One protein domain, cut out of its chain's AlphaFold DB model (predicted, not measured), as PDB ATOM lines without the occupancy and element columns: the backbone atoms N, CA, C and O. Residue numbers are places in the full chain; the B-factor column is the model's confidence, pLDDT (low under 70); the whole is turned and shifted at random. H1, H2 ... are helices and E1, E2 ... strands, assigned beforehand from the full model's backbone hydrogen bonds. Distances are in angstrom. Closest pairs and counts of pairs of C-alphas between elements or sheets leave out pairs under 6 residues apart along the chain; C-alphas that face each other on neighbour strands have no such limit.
ATOM      1  N   THR A  11     231.577 191.265 188.729       38.62
ATOM      2  CA  THR A  11     233.050 191.362 188.692       38.62
ATOM      3  C   THR A  11     233.504 191.217 187.238       38.62
ATOM      4  O   THR A  11     232.876 190.479 186.492       38.62
ATOM      5  N   TRP A  12     234.565 191.897 186.812       38.50
ATOM      6  CA  TRP A  12     235.089 191.831 185.438       38.50
ATOM      7  C   TRP A  12     236.562 191.410 185.458       38.50
ATOM      8  O   TRP A  12     237.258 191.688 186.433       38.50
ATOM      9  N   SER A  13     237.037 190.734 184.414       45.91
ATOM     10  CA  SER A  13     238.427 190.270 184.270       45.91
ATOM     11  C   SER A  13     238.845 190.313 182.806       45.91
ATOM     12  O   SER A  13     238.004 190.125 181.939       45.91
ATOM     13  N   THR A  14     240.129 190.491 182.507       34.50
ATOM     14  CA  THR A  14     240.651 190.268 181.150       34.50
ATOM     15  C   THR A  14     241.000 188.793 180.929       34.50
ATOM     16  O   THR A  14     241.374 188.099 181.878       34.50
ATOM     17  N   ALA A  15     240.861 188.302 179.696       47.97
ATOM     18  CA  ALA A  15     241.314 186.973 179.271       47.97
ATOM     19  C   ALA A  15     241.789 187.010 177.804       47.97
ATOM     20  O   ALA A  15     241.288 187.829 177.036       47.97
ATOM     21  N   PRO A  16     242.742 186.158 177.384       36.69
ATOM     22  CA  PRO A  16     243.153 186.088 175.983       36.69
ATOM     23  C   PRO A  16     241.999 185.626 175.081       36.69
ATOM     24  O   PRO A  16     241.146 184.832 175.492       36.69
ATOM     25  N   ARG A  17     241.998 186.113 173.834       38.28
ATOM     26  CA  ARG A  17     240.949 185.829 172.850       38.28
ATOM     27  C   ARG A  17     240.765 184.333 172.605       38.28
ATOM     28  O   ARG A  17     241.730 183.615 172.341       38.28
ATOM     29  N   ALA A  18     239.517 183.861 172.639       41.53
ATOM     30  CA  ALA A  18     239.186 182.450 172.434       41.53
ATOM     31  C   ALA A  18     239.503 181.993 170.991       41.53
ATOM     32  O   ALA A  18     238.689 182.122 170.075       41.53
ATOM     33  N   GLY A  19     240.711 181.462 170.788       26.55
ATOM     34  CA  GLY A  19     241.083 180.643 169.634       26.55
ATOM     35  C   GLY A  19     240.581 179.204 169.789       26.55
ATOM     36  O   GLY A  19     240.294 178.756 170.893       26.55
ATOM     37  N   THR A  20     240.477 178.479 168.675       32.41
ATOM     38  CA  THR A  20     239.891 177.131 168.478       32.41
ATOM     39  C   THR A  20     240.552 175.960 169.233       32.41
ATOM     40  O   THR A  20     240.509 174.820 168.773       32.41
ATOM     41  N   PRO A  34     244.582 189.685 186.672       50.38
ATOM     42  CA  PRO A  34     243.930 190.435 185.625       50.38
ATOM     43  C   PRO A  34     243.398 191.698 186.286       50.38
ATOM     44  O   PRO A  34     242.881 191.674 187.407       50.38
ATOM     45  N   ALA A  35     243.541 192.814 185.594       55.31
ATOM     46  CA  ALA A  35     242.863 194.031 185.974       55.31
ATOM     47  C   ALA A  35     241.361 193.759 186.142       55.31
ATOM     48  O   ALA A  35     240.713 193.325 185.188       55.31
ATOM     49  N   SER A  36     240.809 194.001 187.333       52.56
ATOM     50  CA  SER A  36     239.390 193.746 187.588       52.56
ATOM     51  C   SER A  36     238.637 195.048 187.810       52.56
ATOM     52  O   SER A  36     238.927 195.782 188.757       52.56
ATOM     53  N   VAL A  37     237.646 195.325 186.970       57.53
ATOM     54  CA  VAL A  37     236.673 196.394 187.222       57.53
ATOM     55  C   VAL A  37     235.540 195.806 188.059       57.53
ATOM     56  O   VAL A  37     235.157 194.650 187.877       57.53
ATOM     57  N   VAL A  38     235.026 196.562 189.024       59.78
ATOM     58  CA  VAL A  38     233.907 196.155 189.880       59.78
ATOM     59  C   VAL A  38     232.841 197.237 189.826       59.78
ATOM     60  O   VAL A  38     233.108 198.395 190.148       59.78
ATOM     61  N   VAL A  39     231.624 196.852 189.446       55.56
ATOM     62  CA  VAL A  39     230.476 197.769 189.419       55.56
ATOM     63  C   VAL A  39     229.733 197.664 190.730       55.56
ATOM     64  O   VAL A  39     229.299 196.581 191.120       55.56
ATOM     65  N   THR A  40     229.582 198.790 191.416       50.47
ATOM     66  CA  THR A  40     228.886 198.842 192.700       50.47
ATOM     67  C   THR A  40     228.129 200.152 192.841       50.47
ATOM     68  O   THR A  40     228.619 201.203 192.448       50.47
ATOM     69  N   SER A  41     226.934 200.114 193.432       43.50
ATOM     70  CA  SER A  41     226.138 201.319 193.701       43.50
ATOM     71  C   SER A  41     226.716 202.187 194.826       43.50
ATOM     72  O   SER A  41     226.302 203.328 194.996       43.50
ATOM     73  N   ALA A  42     227.652 201.653 195.614       39.00
ATOM     74  CA  ALA A  42     228.404 202.393 196.622       39.00
ATOM     75  C   ALA A  42     229.816 201.797 196.763       39.00
ATOM     76  O   ALA A  42     229.953 200.568 196.771       39.00
ATOM     77  N   PRO A  43     230.873 202.621 196.879       48.31
ATOM     78  CA  PRO A  43     232.219 202.108 197.082       48.31
ATOM     79  C   PRO A  43     232.284 201.329 198.408       48.31
ATOM     80  O   PRO A  43     231.746 201.795 199.417       48.31
ATOM     81  N   PRO A  44     232.894 200.131 198.434       46.09
ATOM     82  CA  PRO A  44     232.964 199.339 199.655       46.09
ATOM     83  C   PRO A  44     233.787 200.069 200.723       46.09
ATOM     84  O   PRO A  44     234.878 200.561 200.451       46.09
ATOM     85  N   ALA A  45     233.282 200.089 201.961       41.69
ATOM     86  CA  ALA A  45     233.930 200.757 203.096       41.69
ATOM     87  C   ALA A  45     235.302 200.156 203.466       41.69
ATOM     88  O   ALA A  45     236.092 200.784 204.164       41.69
ATOM     89  N   SER A  46     235.592 198.932 203.015       42.84
ATOM     90  CA  SER A  46     236.923 198.333 203.079       42.84
ATOM     91  C   SER A  46     237.089 197.278 201.986       42.84
ATOM     92  O   SER A  46     236.159 196.534 201.672       42.84
ATOM     93  N   VAL A  47     238.289 197.200 201.412       49.75
ATOM     94  CA  VAL A  47     238.669 196.172 200.440       49.75
ATOM     95  C   VAL A  47     239.620 195.211 201.149       49.75
ATOM     96  O   VAL A  47     240.719 195.595 201.531       49.75
ATOM     97  N   ARG A  48     239.197 193.959 201.361       41.97
ATOM     98  CA  ARG A  48     239.999 192.934 202.065       41.97
ATOM     99  C   ARG A  48     241.218 192.428 201.278       41.97
ATOM    100  O   ARG A  48     242.058 191.749 201.851       41.97
ATOM    101  N   LEU A  49     241.291 192.720 199.983       44.62
ATOM    102  CA  LEU A  49     242.324 192.252 199.054       44.62
ATOM    103  C   LEU A  49     242.953 193.476 198.375       44.62
ATOM    104  O   LEU A  49     242.529 193.853 197.283       44.62
ATOM    105  N   THR A  50     243.902 194.116 199.059       47.81
ATOM    106  CA  THR A  50     244.606 195.340 198.630       47.81
ATOM    107  C   THR A  50     245.611 195.121 197.499       47.81
ATOM    108  O   THR A  50     246.015 196.086 196.865       47.81
ATOM    109  N   ASP A  51     245.977 193.871 197.208       48.00
ATOM    110  CA  ASP A  51     247.072 193.539 196.278       48.00
ATOM    111  C   ASP A  51     246.602 193.279 194.834       48.00
ATOM    112  O   ASP A  51     247.350 192.749 194.004       48.00
ATOM    113  N   LEU A  52     245.341 193.604 194.538       51.72
ATOM    114  CA  LEU A  52     244.732 193.465 193.218       51.72
ATOM    115  C   LEU A  52     244.356 194.852 192.697       51.72
ATOM    116  O   LEU A  52     243.648 195.588 193.384       51.72
ATOM    117  N   ASP A  53     244.794 195.176 191.479       56.59
ATOM    118  CA  ASP A  53     244.427 196.403 190.769       56.59
ATOM    119  C   ASP A  53     242.926 196.392 190.453       56.59
ATOM    120  O   ASP A  53     242.483 195.897 189.409       56.59
ATOM    121  N   ARG A  54     242.129 196.896 191.401       55.16
ATOM    122  CA  ARG A  54     240.674 196.974 191.298       55.16
ATOM    123  C   ARG A  54     240.214 198.400 191.048       55.16
ATOM    124  O   ARG A  54     240.488 199.285 191.855       55.16
ATOM    125  N   THR A  55     239.426 198.597 189.998       63.19
ATOM    126  CA  THR A  55     238.739 199.868 189.737       63.19
ATOM    127  C   THR A  55     237.270 199.721 190.105       63.19
ATOM    128  O   THR A  55     236.572 198.877 189.547       63.19
ATOM    129  N   PHE A  56     236.790 200.535 191.045       62.41
ATOM    130  CA  PHE A  56     235.373 200.581 191.401       62.41
ATOM    131  C   PHE A  56     234.676 201.660 190.581       62.41
ATOM    132  O   PHE A  56     235.047 202.829 190.665       62.41
ATOM    133  N   VAL A  57     233.661 201.271 189.814       67.31
ATOM    134  CA  VAL A  57     232.848 202.198 189.021       67.31
ATOM    135  C   VAL A  57     231.448 202.262 189.619       67.31
ATOM    136  O   VAL A  57     230.781 201.239 189.789       67.31
ATOM    137  N   THR A  58     231.023 203.475 189.964       68.44
ATOM    138  CA  THR A  58     229.724 203.767 190.592       68.44
ATOM    139  C   THR A  58     228.762 204.502 189.663       68.44
ATOM    140  O   THR A  58     227.591 204.668 190.000       68.44
ATOM    141  N   THR A  59     229.235 204.942 188.496       71.12
ATOM    142  CA  THR A  59     228.473 205.763 187.546       71.12
ATOM    143  C   THR A  59     227.534 204.946 186.661       71.12
ATOM    144  O   THR A  59     226.580 205.486 186.108       71.12
ATOM    145  N   GLY A  60     227.731 203.629 186.591       68.38
ATOM    146  CA  GLY A  60     226.830 202.714 185.902       68.38
ATOM    147  C   GLY A  60     227.563 201.623 185.136       68.38
ATOM    148  O   GLY A  60     228.789 201.545 185.119       68.38
ATOM    149  N   LEU A  61     226.773 200.753 184.510       74.12
ATOM    150  CA  LEU A  61     227.270 199.606 183.758       74.12
ATOM    151  C   LEU A  61     227.988 199.984 182.446       74.12
ATOM    152  O   LEU A  61     229.038 199.399 182.198       74.12
ATOM    153  N   PRO A  62     227.504 200.953 181.636       76.19
ATOM    154  CA  PRO A  62     228.205 201.368 180.416       76.19
ATOM    155  C   PRO A  62     229.600 201.930 180.696       76.19
ATOM    156  O   PRO A  62     230.566 201.502 180.075       76.19
ATOM    157  N   ASP A  63     229.719 202.815 181.687       75.69
ATOM    158  CA  ASP A  63     230.997 203.428 182.063       75.69
ATOM    159  C   ASP A  63     231.989 202.394 182.598       75.69
ATOM    160  O   ASP A  63     233.191 202.481 182.362       75.69
ATOM    161  N   ALA A  64     231.487 201.378 183.299       75.25
ATOM    162  CA  ALA A  64     232.320 200.292 183.778       75.25
ATOM    163  C   ALA A  64     232.846 199.410 182.647       75.25
ATOM    164  O   ALA A  64     234.005 198.999 182.690       75.25
ATOM    165  N   VAL A  65     232.010 199.134 181.642       75.62
ATOM    166  CA  VAL A  65     232.432 198.413 180.437       75.62
ATOM    167  C   VAL A  65     233.460 199.243 179.671       75.62
ATOM    168  O   VAL A  65     234.507 198.710 179.327       75.62
ATOM    169  N   ALA A  66     233.230 200.547 179.494       77.62
ATOM    170  CA  ALA A  66     234.185 201.441 178.842       77.62
ATOM    171  C   ALA A  66     235.548 201.447 179.558       77.62
ATOM    172  O   ALA A  66     236.571 201.187 178.929       77.62
ATOM    173  N   ALA A  67     235.562 201.621 180.884       77.19
ATOM    174  CA  ALA A  67     236.791 201.582 181.677       77.19
ATOM    175  C   ALA A  67     237.506 200.218 181.608       77.19
ATOM    176  O   ALA A  67     238.738 200.151 181.628       77.19
ATOM    177  N   ALA A  68     236.748 199.118 181.530       75.81
ATOM    178  CA  ALA A  68     237.315 197.785 181.355       75.81
ATOM    179  C   ALA A  68     237.950 197.617 179.964       75.81
ATOM    180  O   ALA A  68     239.060 197.089 179.874       75.81
ATOM    181  N   CYS A  69     237.291 198.105 178.909       75.00
ATOM    182  CA  CYS A  69     237.807 198.088 177.539       75.00
ATOM    183  C   CYS A  69     239.084 198.922 177.404       75.00
ATOM    184  O   CYS A  69     240.097 198.396 176.953       75.00
ATOM    185  N   GLU A  70     239.088 200.168 177.885       79.25
ATOM    186  CA  GLU A  70     240.273 201.040 177.853       79.25
ATOM    187  C   GLU A  70     241.482 200.382 178.532       79.25
ATOM    188  O   GLU A  70     242.614 200.444 178.050       79.25
ATOM    189  N   ARG A  71     241.249 199.694 179.655       73.69
ATOM    190  CA  ARG A  71     242.317 199.004 180.378       73.69
ATOM    191  C   ARG A  71     242.802 197.749 179.657       73.69
ATOM    192  O   ARG A  71     244.003 197.480 179.673       73.69
ATOM    193  N   ALA A  72     241.898 196.993 179.039       72.75
ATOM    194  CA  ALA A  72     242.260 195.848 178.213       72.75
ATOM    195  C   ALA A  72     243.086 196.283 176.995       72.75
ATOM    196  O   ALA A  72     244.097 195.651 176.699       72.75
ATOM    197  N   GLU A  73     242.730 197.394 176.350       75.94
ATOM    198  CA  GLU A  73     243.486 197.980 175.236       75.94
ATOM    199  C   GLU A  73     244.871 198.468 175.671       75.94
ATOM    200  O   GLU A  73     245.870 198.172 175.007       75.94
ATOM    201  N   ALA A  74     244.965 199.160 176.810       74.81
ATOM    202  CA  ALA A  74     246.241 199.612 177.359       74.81
ATOM    203  C   ALA A  74     247.164 198.432 177.705       74.81
ATOM    204  O   ALA A  74     248.355 198.459 177.390       74.81
ATOM    205  N   ALA A  75     246.616 197.376 178.312       72.19
ATOM    206  CA  ALA A  75     247.358 196.156 178.613       72.19
ATOM    207  C   ALA A  75     247.781 195.417 177.333       72.19
ATOM    208  O   ALA A  75     248.941 195.031 177.221       72.19
ATOM    209  N   SER A  76     246.882 195.306 176.351       74.25
ATOM    210  CA  SER A  76     247.159 194.684 175.050       74.25
ATOM    211  C   SER A  76     248.279 195.407 174.302       74.25
ATOM    212  O   SER A  76     249.179 194.786 173.744       74.25
ATOM    213  N   SER A  77     248.271 196.741 174.341       72.19
ATOM    214  CA  SER A  77     249.312 197.574 173.729       72.19
ATOM    215  C   SER A  77     250.676 197.399 174.404       72.19
ATOM    216  O   SER A  77     251.707 197.520 173.747       72.19
ATOM    217  N   ALA A  78     250.690 197.114 175.708       70.06
ATOM    218  CA  ALA A  78     251.912 196.906 176.476       70.06
ATOM    219  C   ALA A  78     252.481 195.484 176.329       70.06
ATOM    220  O   ALA A  78     253.702 195.325 176.350       70.06
ATOM    221  N   SER A  79     251.630 194.461 176.193       69.50
ATOM    222  CA  SER A  79     252.062 193.062 176.054       69.50
ATOM    223  C   SER A  79     252.227 192.604 174.603       69.50
ATOM    224  O   SER A  79     252.964 191.655 174.353       69.50
ATOM    225  N   GLY A  80     251.575 193.271 173.645       71.12
ATOM    226  CA  GLY A  80     251.491 192.829 172.249       71.12
ATOM    227  C   GLY A  80     250.448 191.732 172.002       71.12
ATOM    228  O   GLY A  80     250.320 191.265 170.871       71.12
ATOM    229  N   ASP A  81     249.687 191.346 173.029       67.94
ATOM    230  CA  ASP A  81     248.630 190.335 172.954       67.94
ATOM    231  C   ASP A  81     247.251 190.993 172.909       67.94
ATOM    232  O   ASP A  81     247.011 191.973 173.602       67.94
ATOM    233  N   TYR A  82     246.306 190.425 172.156       66.06
ATOM    234  CA  TYR A  82     244.913 190.880 172.190       66.06
ATOM    235  C   TYR A  82     244.174 190.274 173.389       66.06
ATOM    236  O   TYR A  82     243.955 189.058 173.445       66.06
ATOM    237  N   LEU A  83     243.771 191.130 174.328       69.62
ATOM    238  CA  LEU A  83     243.009 190.753 175.515       69.62
ATOM    239  C   LEU A  83     241.532 191.132 175.359       69.62
ATOM    240  O   LEU A  83     241.208 192.278 175.053       69.62
ATOM    241  N   ASP A  84     240.645 190.179 175.634       69.75
ATOM    242  CA  ASP A  84     239.202 190.394 175.696       69.75
ATOM    243  C   ASP A  84     238.774 190.772 177.125       69.75
ATOM    244  O   ASP A  84     239.370 190.340 178.122       69.75
ATOM    245  N   VAL A  85     237.698 191.553 177.232       69.44
ATOM    246  CA  VAL A  85     237.028 191.860 178.503       69.44
ATOM    247  C   VAL A  85     235.991 190.778 178.799       69.44
ATOM    248  O   VAL A  85     235.050 190.570 178.039       69.44
ATOM    249  N   VAL A  86     236.134 190.103 179.938       72.25
ATOM    250  CA  VAL A  86     235.236 189.042 180.402       72.25
ATOM    251  C   VAL A  86     234.382 189.535 181.565       72.25
ATOM    252  O   VAL A  86     234.881 190.020 182.585       72.25
ATOM    253  N   LEU A  87     233.070 189.344 181.432       71.94
ATOM    254  CA  LEU A  87     232.103 189.569 182.498       71.94
ATOM    255  C   LEU A  87     231.994 188.348 183.409       71.94
ATOM    256  O   LEU A  87     231.470 187.305 183.021       71.94
ATOM    257  N   MET A  88     232.404 188.509 184.661       66.12
ATOM    258  CA  MET A  88     232.302 187.512 185.726       66.12
ATOM    259  C   MET A  88     231.083 187.802 186.620       66.12
ATOM    260  O   MET A  88     231.202 187.932 187.840       66.12
ATOM    261  N   GLY A  89     229.896 187.929 186.018       65.75
ATOM    262  CA  GLY A  89     228.621 187.879 186.745       65.75
ATOM    263  C   GLY A  89     227.561 188.908 186.342       65.75
ATOM    264  O   GLY A  89     227.870 189.993 185.871       65.75
ATOM    265  N   GLY A  90     226.298 188.550 186.602       62.66
ATOM    266  CA  GLY A  90     225.116 189.394 186.402       62.66
ATOM    267  C   GLY A  90     224.728 189.536 184.930       62.66
ATOM    268  O   GLY A  90     225.373 190.256 184.179       62.66
ATOM    269  N   GLY A  91     223.617 188.923 184.506       64.94
ATOM    270  CA  GLY A  91     223.098 189.113 183.141       64.94
ATOM    271  C   GLY A  91     222.635 190.542 182.830       64.94
ATOM    272  O   GLY A  91     222.177 190.802 181.723       64.94
ATOM    273  N   SER A  92     222.807 191.489 183.758       71.44
ATOM    274  CA  SER A  92     222.504 192.907 183.579       71.44
ATOM    275  C   SER A  92     223.252 193.542 182.404       71.44
ATOM    276  O   SER A  92     222.683 194.396 181.728       71.44
ATOM    277  N   ALA A  93     224.488 193.128 182.102       76.38
ATOM    278  CA  ALA A  93     225.217 193.668 180.944       76.38
ATOM    279  C   ALA A  93     224.696 193.116 179.618       76.38
ATOM    280  O   ALA A  93     224.633 193.836 178.620       76.38
ATOM    281  N   PHE A  94     224.281 191.849 179.627       81.19
ATOM    282  CA  PHE A  94     223.616 191.235 178.489       81.19
ATOM    283  C   PHE A  94     222.272 191.926 178.219       81.19
ATOM    284  O   PHE A  94     221.979 192.304 177.083       81.19
ATOM    285  N   ASP A  95     221.500 192.201 179.273       80.12
ATOM    286  CA  ASP A  95     220.244 192.948 179.183       80.12
ATOM    287  C   ASP A  95     220.475 194.371 178.634       80.12
ATOM    288  O   ASP A  95     219.755 194.823 177.734       80.12
ATOM    289  N   ALA A  96     221.539 195.042 179.092       81.25
ATOM    290  CA  ALA A  96     221.964 196.357 178.608       81.25
ATOM    291  C   ALA A  96     222.489 196.355 177.157       81.25
ATOM    292  O   ALA A  96     222.585 197.417 176.548       81.25
ATOM    293  N   GLY A  97     222.772 195.189 176.564       84.00
ATOM    294  CA  GLY A  97     223.283 195.080 175.194       84.00
ATOM    295  C   GLY A  97     224.744 195.470 175.041       84.00
ATOM    296  O   GLY A  97     225.130 195.918 173.970       84.00
ATOM    297  N   LEU A  98     225.526 195.320 176.106       83.88
ATOM    298  CA  LEU A  98     226.953 195.646 176.144       83.88
ATOM    299  C   LEU A  98     227.831 194.404 175.915       83.88
ATOM    300  O   LEU A  98     228.994 194.390 176.297       83.88
ATOM    301  N   VAL A  99     227.246 193.325 175.391       84.81
ATOM    302  CA  VAL A  99     227.888 192.016 175.250       84.81
ATOM    303  C   VAL A  99     227.865 191.615 173.784       84.81
ATOM    304  O   VAL A  99     226.784 191.440 173.225       84.81
ATOM    305  N   ASP A 100     229.046 191.419 173.203       87.06
ATOM    306  CA  ASP A 100     229.217 190.999 171.805       87.06
ATOM    307  C   ASP A 100     229.275 189.475 171.641       87.06
ATOM    308  O   ASP A 100     228.872 188.930 170.613       87.06
ATOM    309  N   ALA A 101     229.756 188.769 172.666       88.62
ATOM    310  CA  ALA A 101     229.888 187.318 172.673       88.62
ATOM    311  C   ALA A 101     229.413 186.729 174.003       88.62
ATOM    312  O   ALA A 101     229.657 187.275 175.078       88.62
ATOM    313  N   LEU A 102     228.745 185.582 173.928       89.25
ATOM    314  CA  LEU A 102     228.176 184.890 175.074       89.25
ATOM    315  C   LEU A 102     228.700 183.451 175.134       89.25
ATOM    316  O   LEU A 102     228.422 182.642 174.249       89.25
ATOM    317  N   SER A 103     229.423 183.132 176.208       89.62
ATOM    318  CA  SER A 103     229.837 181.768 176.557       89.62
ATOM    319  C   SER A 103     228.969 181.247 177.703       89.62
ATOM    320  O   SER A 103     228.901 181.867 178.765       89.62
ATOM    321  N   LEU A 104     228.279 180.124 177.492       89.62
ATOM    322  CA  LEU A 104     227.375 179.509 178.463       89.62
ATOM    323  C   LEU A 104     227.812 178.090 178.799       89.62
ATOM    324  O   LEU A 104     228.022 177.264 177.914       89.62
ATOM    325  N   HIS A 105     227.856 177.781 180.091       91.19
ATOM    326  CA  HIS A 105     228.018 176.418 180.585       91.19
ATOM    327  C   HIS A 105     226.664 175.896 181.060       91.19
ATOM    328  O   HIS A 105     226.172 176.277 182.121       91.19
ATOM    329  N   LEU A 106     226.053 175.028 180.260       92.00
ATOM    330  CA  LEU A 106     224.787 174.387 180.585       92.00
ATOM    331  C   LEU A 106     225.049 173.099 181.369       92.00
ATOM    332  O   LEU A 106     225.479 172.095 180.797       92.00
ATOM    333  N   ALA A 107     224.781 173.128 182.673       93.94
ATOM    334  CA  ALA A 107     224.800 171.936 183.513       93.94
ATOM    335  C   ALA A 107     223.537 171.081 183.267       93.94
ATOM    336  O   ALA A 107     222.450 171.643 183.120       93.94
ATOM    337  N   PRO A 108     223.635 169.738 183.261       93.25
ATOM    338  CA  PRO A 108     222.499 168.838 183.066       93.25
ATOM    339  C   PRO A 108     221.675 168.677 184.359       93.25
ATOM    340  O   PRO A 108     221.445 167.567 184.832       93.25
ATOM    341  N   VAL A 109     221.262 169.793 184.965       93.00
ATOM    342  CA  VAL A 109     220.493 169.841 186.216       93.00
ATOM    343  C   VAL A 109     219.343 170.829 186.059       93.00
ATOM    344  O   VAL A 109     219.527 171.929 185.543       93.00
ATOM    345  N   VAL A 110     218.160 170.446 186.540       92.69
ATOM    346  CA  VAL A 110     217.010 171.345 186.667       92.69
ATOM    347  C   VAL A 110     216.931 171.812 188.113       92.69
ATOM    348  O   VAL A 110     216.907 170.995 189.033       92.69
ATOM    349  N   LEU A 111     216.914 173.127 188.308       89.56
ATOM    350  CA  LEU A 111     216.729 173.749 189.614       89.56
ATOM    351  C   LEU A 111     215.260 174.140 189.779       89.56
ATOM    352  O   LEU A 111     214.656 174.664 188.847       89.56
ATOM    353  N   ASP A 112     214.708 173.905 190.967       90.00
ATOM    354  CA  ASP A 112     213.335 174.298 191.317       90.00
ATOM    355  C   ASP A 112     213.201 175.825 191.468       90.00
ATOM    356  O   ASP A 112     212.235 176.442 191.025       90.00
ATOM    357  N   ALA A 113     214.230 176.462 192.032       89.56
ATOM    358  CA  ALA A 113     214.324 177.906 192.191       89.56
ATOM    359  C   ALA A 113     215.784 178.373 192.103       89.56
ATOM    360  O   ALA A 113     216.724 177.586 192.225       89.56
ATOM    361  N   GLY A 114     215.982 179.675 191.911       86.19
ATOM    362  CA  GLY A 114     217.306 180.287 191.873       86.19
ATOM    363  C   GLY A 114     217.258 181.713 191.348       86.19
ATOM    364  O   GLY A 114     216.187 182.266 191.106       86.19
ATOM    365  N   THR A 115     218.435 182.301 191.157       85.25
ATOM    366  CA  THR A 115     218.579 183.610 190.517       85.25
ATOM    367  C   THR A 115     218.648 183.412 189.003       85.25
ATOM    368  O   THR A 115     219.630 182.834 188.530       85.25
ATOM    369  N   PRO A 116     217.650 183.859 188.218       85.06
ATOM    370  CA  PRO A 116     217.716 183.742 186.768       85.06
ATOM    371  C   PRO A 116     218.880 184.575 186.230       85.06
ATOM    372  O   PRO A 116     219.058 185.727 186.626       85.06
ATOM    373  N   LEU A 117     219.660 184.000 185.313       82.00
ATOM    374  CA  LEU A 117     220.766 184.717 184.678       82.00
ATOM    375  C   LEU A 117     220.248 185.849 183.782       82.00
ATOM    376  O   LEU A 117     220.776 186.953 183.839       82.00
ATOM    377  N   PHE A 118     219.201 185.585 182.999       85.69
ATOM    378  CA  PHE A 118     218.570 186.548 182.098       85.69
ATOM    379  C   PHE A 118     217.209 186.949 182.654       85.69
ATOM    380  O   PHE A 118     216.302 186.123 182.751       85.69
ATOM    381  N   THR A 119     217.076 188.216 183.035       82.75
ATOM    382  CA  THR A 119     215.814 188.773 183.554       82.75
ATOM    383  C   THR A 119     215.266 189.891 182.671       82.75
ATOM    384  O   THR A 119     214.097 190.266 182.804       82.75
ATOM    385  N   GLY A 120     216.077 190.395 181.739       77.62
ATOM    386  CA  GLY A 120     215.671 191.365 180.742       77.62
ATOM    387  C   GLY A 120     214.575 190.844 179.821       77.62
ATOM    388  O   GLY A 120     214.440 189.655 179.538       77.62
ATOM    389  N   ARG A 121     213.764 191.784 179.338       74.62
ATOM    390  CA  ARG A 121     212.653 191.519 178.410       74.62
ATOM    391  C   ARG A 121     213.013 191.804 176.954       74.62
ATOM    392  O   ARG A 121     212.212 191.547 176.059       74.62
ATOM    393  N   THR A 122     214.201 192.352 176.713       82.81
ATOM    394  CA  THR A 122     214.678 192.695 175.375       82.81
ATOM    395  C   THR A 122     215.171 191.441 174.676       82.81
ATOM    396  O   THR A 122     216.118 190.796 175.120       82.81
ATOM    397  N   ARG A 123     214.543 191.103 173.549       84.88
ATOM    398  CA  ARG A 123     215.001 190.004 172.701       84.88
ATOM    399  C   ARG A 123     216.346 190.366 172.069       84.88
ATOM    400  O   ARG A 123     216.475 191.425 171.464       84.88
ATOM    401  N   ARG A 124     217.310 189.451 172.159       86.50
ATOM    402  CA  ARG A 124     218.598 189.513 171.456       86.50
ATOM    403  C   ARG A 124     218.700 188.342 170.491       86.50
ATOM    404  O   ARG A 124     218.167 187.267 170.779       86.50
ATOM    405  N   THR A 125     219.344 188.548 169.348       91.12
ATOM    406  CA  THR A 125     219.579 187.460 168.398       91.12
ATOM    407  C   THR A 125     220.936 186.846 168.701       91.12
ATOM    408  O   THR A 125     221.916 187.560 168.869       91.12
ATOM    409  N   LEU A 126     220.993 185.518 168.794       93.38
ATOM    410  CA  LEU A 126     222.229 184.789 169.057       93.38
ATOM    411  C   LEU A 126     222.592 183.945 167.840       93.38
ATOM    412  O   LEU A 126     221.753 183.215 167.311       93.38
ATOM    413  N   VAL A 127     223.850 184.029 167.415       96.44
ATOM    414  CA  VAL A 127     224.409 183.195 166.348       96.44
ATOM    415  C   VAL A 127     225.377 182.212 166.981       96.44
ATOM    416  O   VAL A 127     226.419 182.610 167.493       96.44
ATOM    417  N   GLN A 128     225.033 180.924 166.971       95.62
ATOM    418  CA  GLN A 128     225.882 179.900 167.577       95.62
ATOM    419  C   GLN A 128     227.194 179.768 166.805       95.62
ATOM    420  O   GLN A 128     227.204 179.533 165.598       95.62
ATOM    421  N   ARG A 129     228.303 179.891 167.527       95.44
ATOM    422  CA  ARG A 129     229.666 179.736 167.010       95.44
ATOM    423  C   ARG A 129     230.238 178.360 167.280       95.44
ATOM    424  O   ARG A 129     231.029 177.870 166.482       95.44
ATOM    425  N   GLY A 130     229.821 177.731 168.369       92.81
ATOM    426  CA  GLY A 130     230.286 176.405 168.729       92.81
ATOM    427  C   GLY A 130     229.489 175.811 169.875       92.81
ATOM    428  O   GLY A 130     228.837 176.522 170.641       92.81
ATOM    429  N   ALA A 131     229.554 174.489 169.969       96.25
ATOM    430  CA  ALA A 131     229.058 173.731 171.099       96.25
ATOM    431  C   ALA A 131     230.021 172.578 171.376       96.25
ATOM    432  O   ALA A 131     230.312 171.786 170.480       96.25
ATOM    433  N   THR A 132     230.485 172.478 172.615       96.31
ATOM    434  CA  THR A 132     231.321 171.376 173.087       96.31
ATOM    435  C   THR A 132     230.581 170.671 174.206       96.31
ATOM    436  O   THR A 132     230.331 171.251 175.260       96.31
ATOM    437  N   VAL A 133     230.215 169.414 173.981       95.69
ATOM    438  CA  VAL A 133     229.553 168.589 174.994       95.69
ATOM    439  C   VAL A 133     230.617 167.851 175.797       95.69
ATOM    440  O   VAL A 133     231.515 167.235 175.229       95.69
ATOM    441  N   THR A 134     230.503 167.899 177.119       93.56
ATOM    442  CA  THR A 134     231.307 167.103 178.051       93.56
ATOM    443  C   THR A 134     230.393 166.252 178.927       93.56
ATOM    444  O   THR A 134     229.168 166.361 178.867       93.56
ATOM    445  N   SER A 135     230.979 165.400 179.768       90.56
ATOM    446  CA  SER A 135     230.218 164.563 180.700       90.56
ATOM    447  C   SER A 135     229.481 165.358 181.783       90.56
ATOM    448  O   SER A 135     228.551 164.829 182.384       90.56
ATOM    449  N   THR A 136     229.894 166.597 182.064       91.69
ATOM    450  CA  THR A 136     229.361 167.405 183.174       91.69
ATOM    451  C   THR A 136     228.660 168.683 182.726       91.69
ATOM    452  O   THR A 136     227.907 169.254 183.512       91.69
ATOM    453  N   ALA A 137     228.876 169.139 181.491       94.69
ATOM    454  CA  ALA A 137     228.233 170.330 180.950       94.69
ATOM    455  C   ALA A 137     228.257 170.362 179.417       94.69
ATOM    456  O   ALA A 137     229.118 169.767 178.767       94.69
ATOM    457  N   THR A 138     227.349 171.143 178.837       95.12
ATOM    458  CA  THR A 138     227.466 171.600 177.449       95.12
ATOM    459  C   THR A 138     227.976 173.036 177.437       95.12
ATOM    460  O   THR A 138     227.335 173.929 177.989       95.12
ATOM    461  N   HIS A 139     229.126 173.258 176.811       93.44
ATOM    462  CA  HIS A 139     229.723 174.576 176.623       93.44
ATOM    463  C   HIS A 139     229.231 175.147 175.294       93.44
ATOM    464  O   HIS A 139     229.519 174.585 174.240       93.44
ATOM    465  N   LEU A 140     228.465 176.232 175.335       92.62
ATOM    466  CA  LEU A 140     227.875 176.885 174.171       92.62
ATOM    467  C   LEU A 140     228.522 178.253 173.968       92.62
ATOM    468  O   LEU A 140     228.660 179.013 174.922       92.62
ATOM    469  N   PHE A 141     228.850 178.583 172.724       94.00
ATOM    470  CA  PHE A 141     229.434 179.867 172.349       94.00
ATOM    471  C   PHE A 141     228.554 180.544 171.303       94.00
ATOM    472  O   PHE A 141     228.216 179.924 170.290       94.00
ATOM    473  N   TYR A 142     228.212 181.810 171.525       94.12
ATOM    474  CA  TYR A 142     227.376 182.615 170.640       94.12
ATOM    475  C   TYR A 142     227.992 183.986 170.376       94.12
ATOM    476  O   TYR A 142     228.557 184.588 171.285       94.12
ATOM    477  N   ASP A 143     227.780 184.509 169.171       92.81
ATOM    478  CA  ASP A 143     227.844 185.950 168.917       92.81
ATOM    479  C   ASP A 143     226.463 186.561 169.189       92.81
ATOM    480  O   ASP A 143     225.435 185.965 168.842       92.81
ATOM    481  N   VAL A 144     226.434 187.764 169.753       90.75
ATOM    482  CA  VAL A 144     225.218 188.562 169.946       90.75
ATOM    483  C   VAL A 144     225.026 189.488 168.740       90.75
ATOM    484  O   VAL A 144     225.982 190.062 168.223       90.75
ATOM    485  N   ARG A 145     223.788 189.593 168.246       84.94
ATOM    486  CA  ARG A 145     223.380 190.420 167.100       84.94
ATOM    487  C   ARG A 145     222.195 191.310 167.455       84.94
ATOM    488  O   ARG A 145     221.288 190.841 168.192       84.94
TER     489      ARG A 145
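What this domain is: This is residues 11 to 20 and 34 to 145 of the 145 residues of an uncharacterized protein of Streptomyces sp. 5112.2 (UniProt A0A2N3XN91). The model has two lobes: one is the twisted sheet E5-E7-E6, and in the other the long helix H1 packs on two small two-strand sheets, E1-E4 and E2-E3. The short helix H2 comes between E4 and E5 along the chain, and residues 45 to 51 stick out. The printed part has 122 residues, in the order E1 E2 E3 H1 E4 H2 E5 E6 E7; E5-E7-E6 and E1-E4 are antiparallel, E2-E3 is parallel, and the class is mixed, helices and strands. It is only just compact, close to loose, with a radius of gyration of the C-alphas of 16.1 A and spans of 38 by 37 by 29 A.

Where its parts are: E5 is residues 101 to 106, E7 138 to 144 and E6 126 to 133; E6 and E7 are each 18.7 A long, and E7 ends at C-alpha 144 (225.218, 188.562, 169.946). H1, residues 61 to 79, is 26.8 A long; H2 is 92 to 96. E1, residues 11 to 16, begins at C-alpha 11 (233.050, 191.362, 188.692); E4 is 83 to 88, E2 36 to 39 and E3 54 to 57.

How they stand to each other: N 104 and O 140 of E5 and E7 are 2.8 A apart. E7 and E6, a hairpin, have N 139 and O 132 at 2.8 A; E6 bends by 66 degrees at residue 129. H1 and H2 are not on this sheet, and E4 is apart from E5. N 86 and O 13 of E4 and E1 are 2.7 A apart; N 38 and O 55 of E2 and E3, 2.8 A. The closest C-alphas of H1 and E4 are Ser 76 and Leu 83, 5.7 A; of H1 and E2, Val 37 and Ala 68, 6.1 A. In H1 and H2 every O i to N i+4 pair is within hydrogen-bond range.

The domain as a whole: The C-alphas farthest apart, Ala 78 and Asp 112, are 47.1 A apart. Residues 21 to 33 are not printed; C-alphas 20 and 34 are 22.1 A apart across the cut. The links E2 to E3 and E5 to E6 are long. Mean pLDDT of the printed part is 72.5, with 46 residues under 70, among them 11 to 20 and 34 to 58.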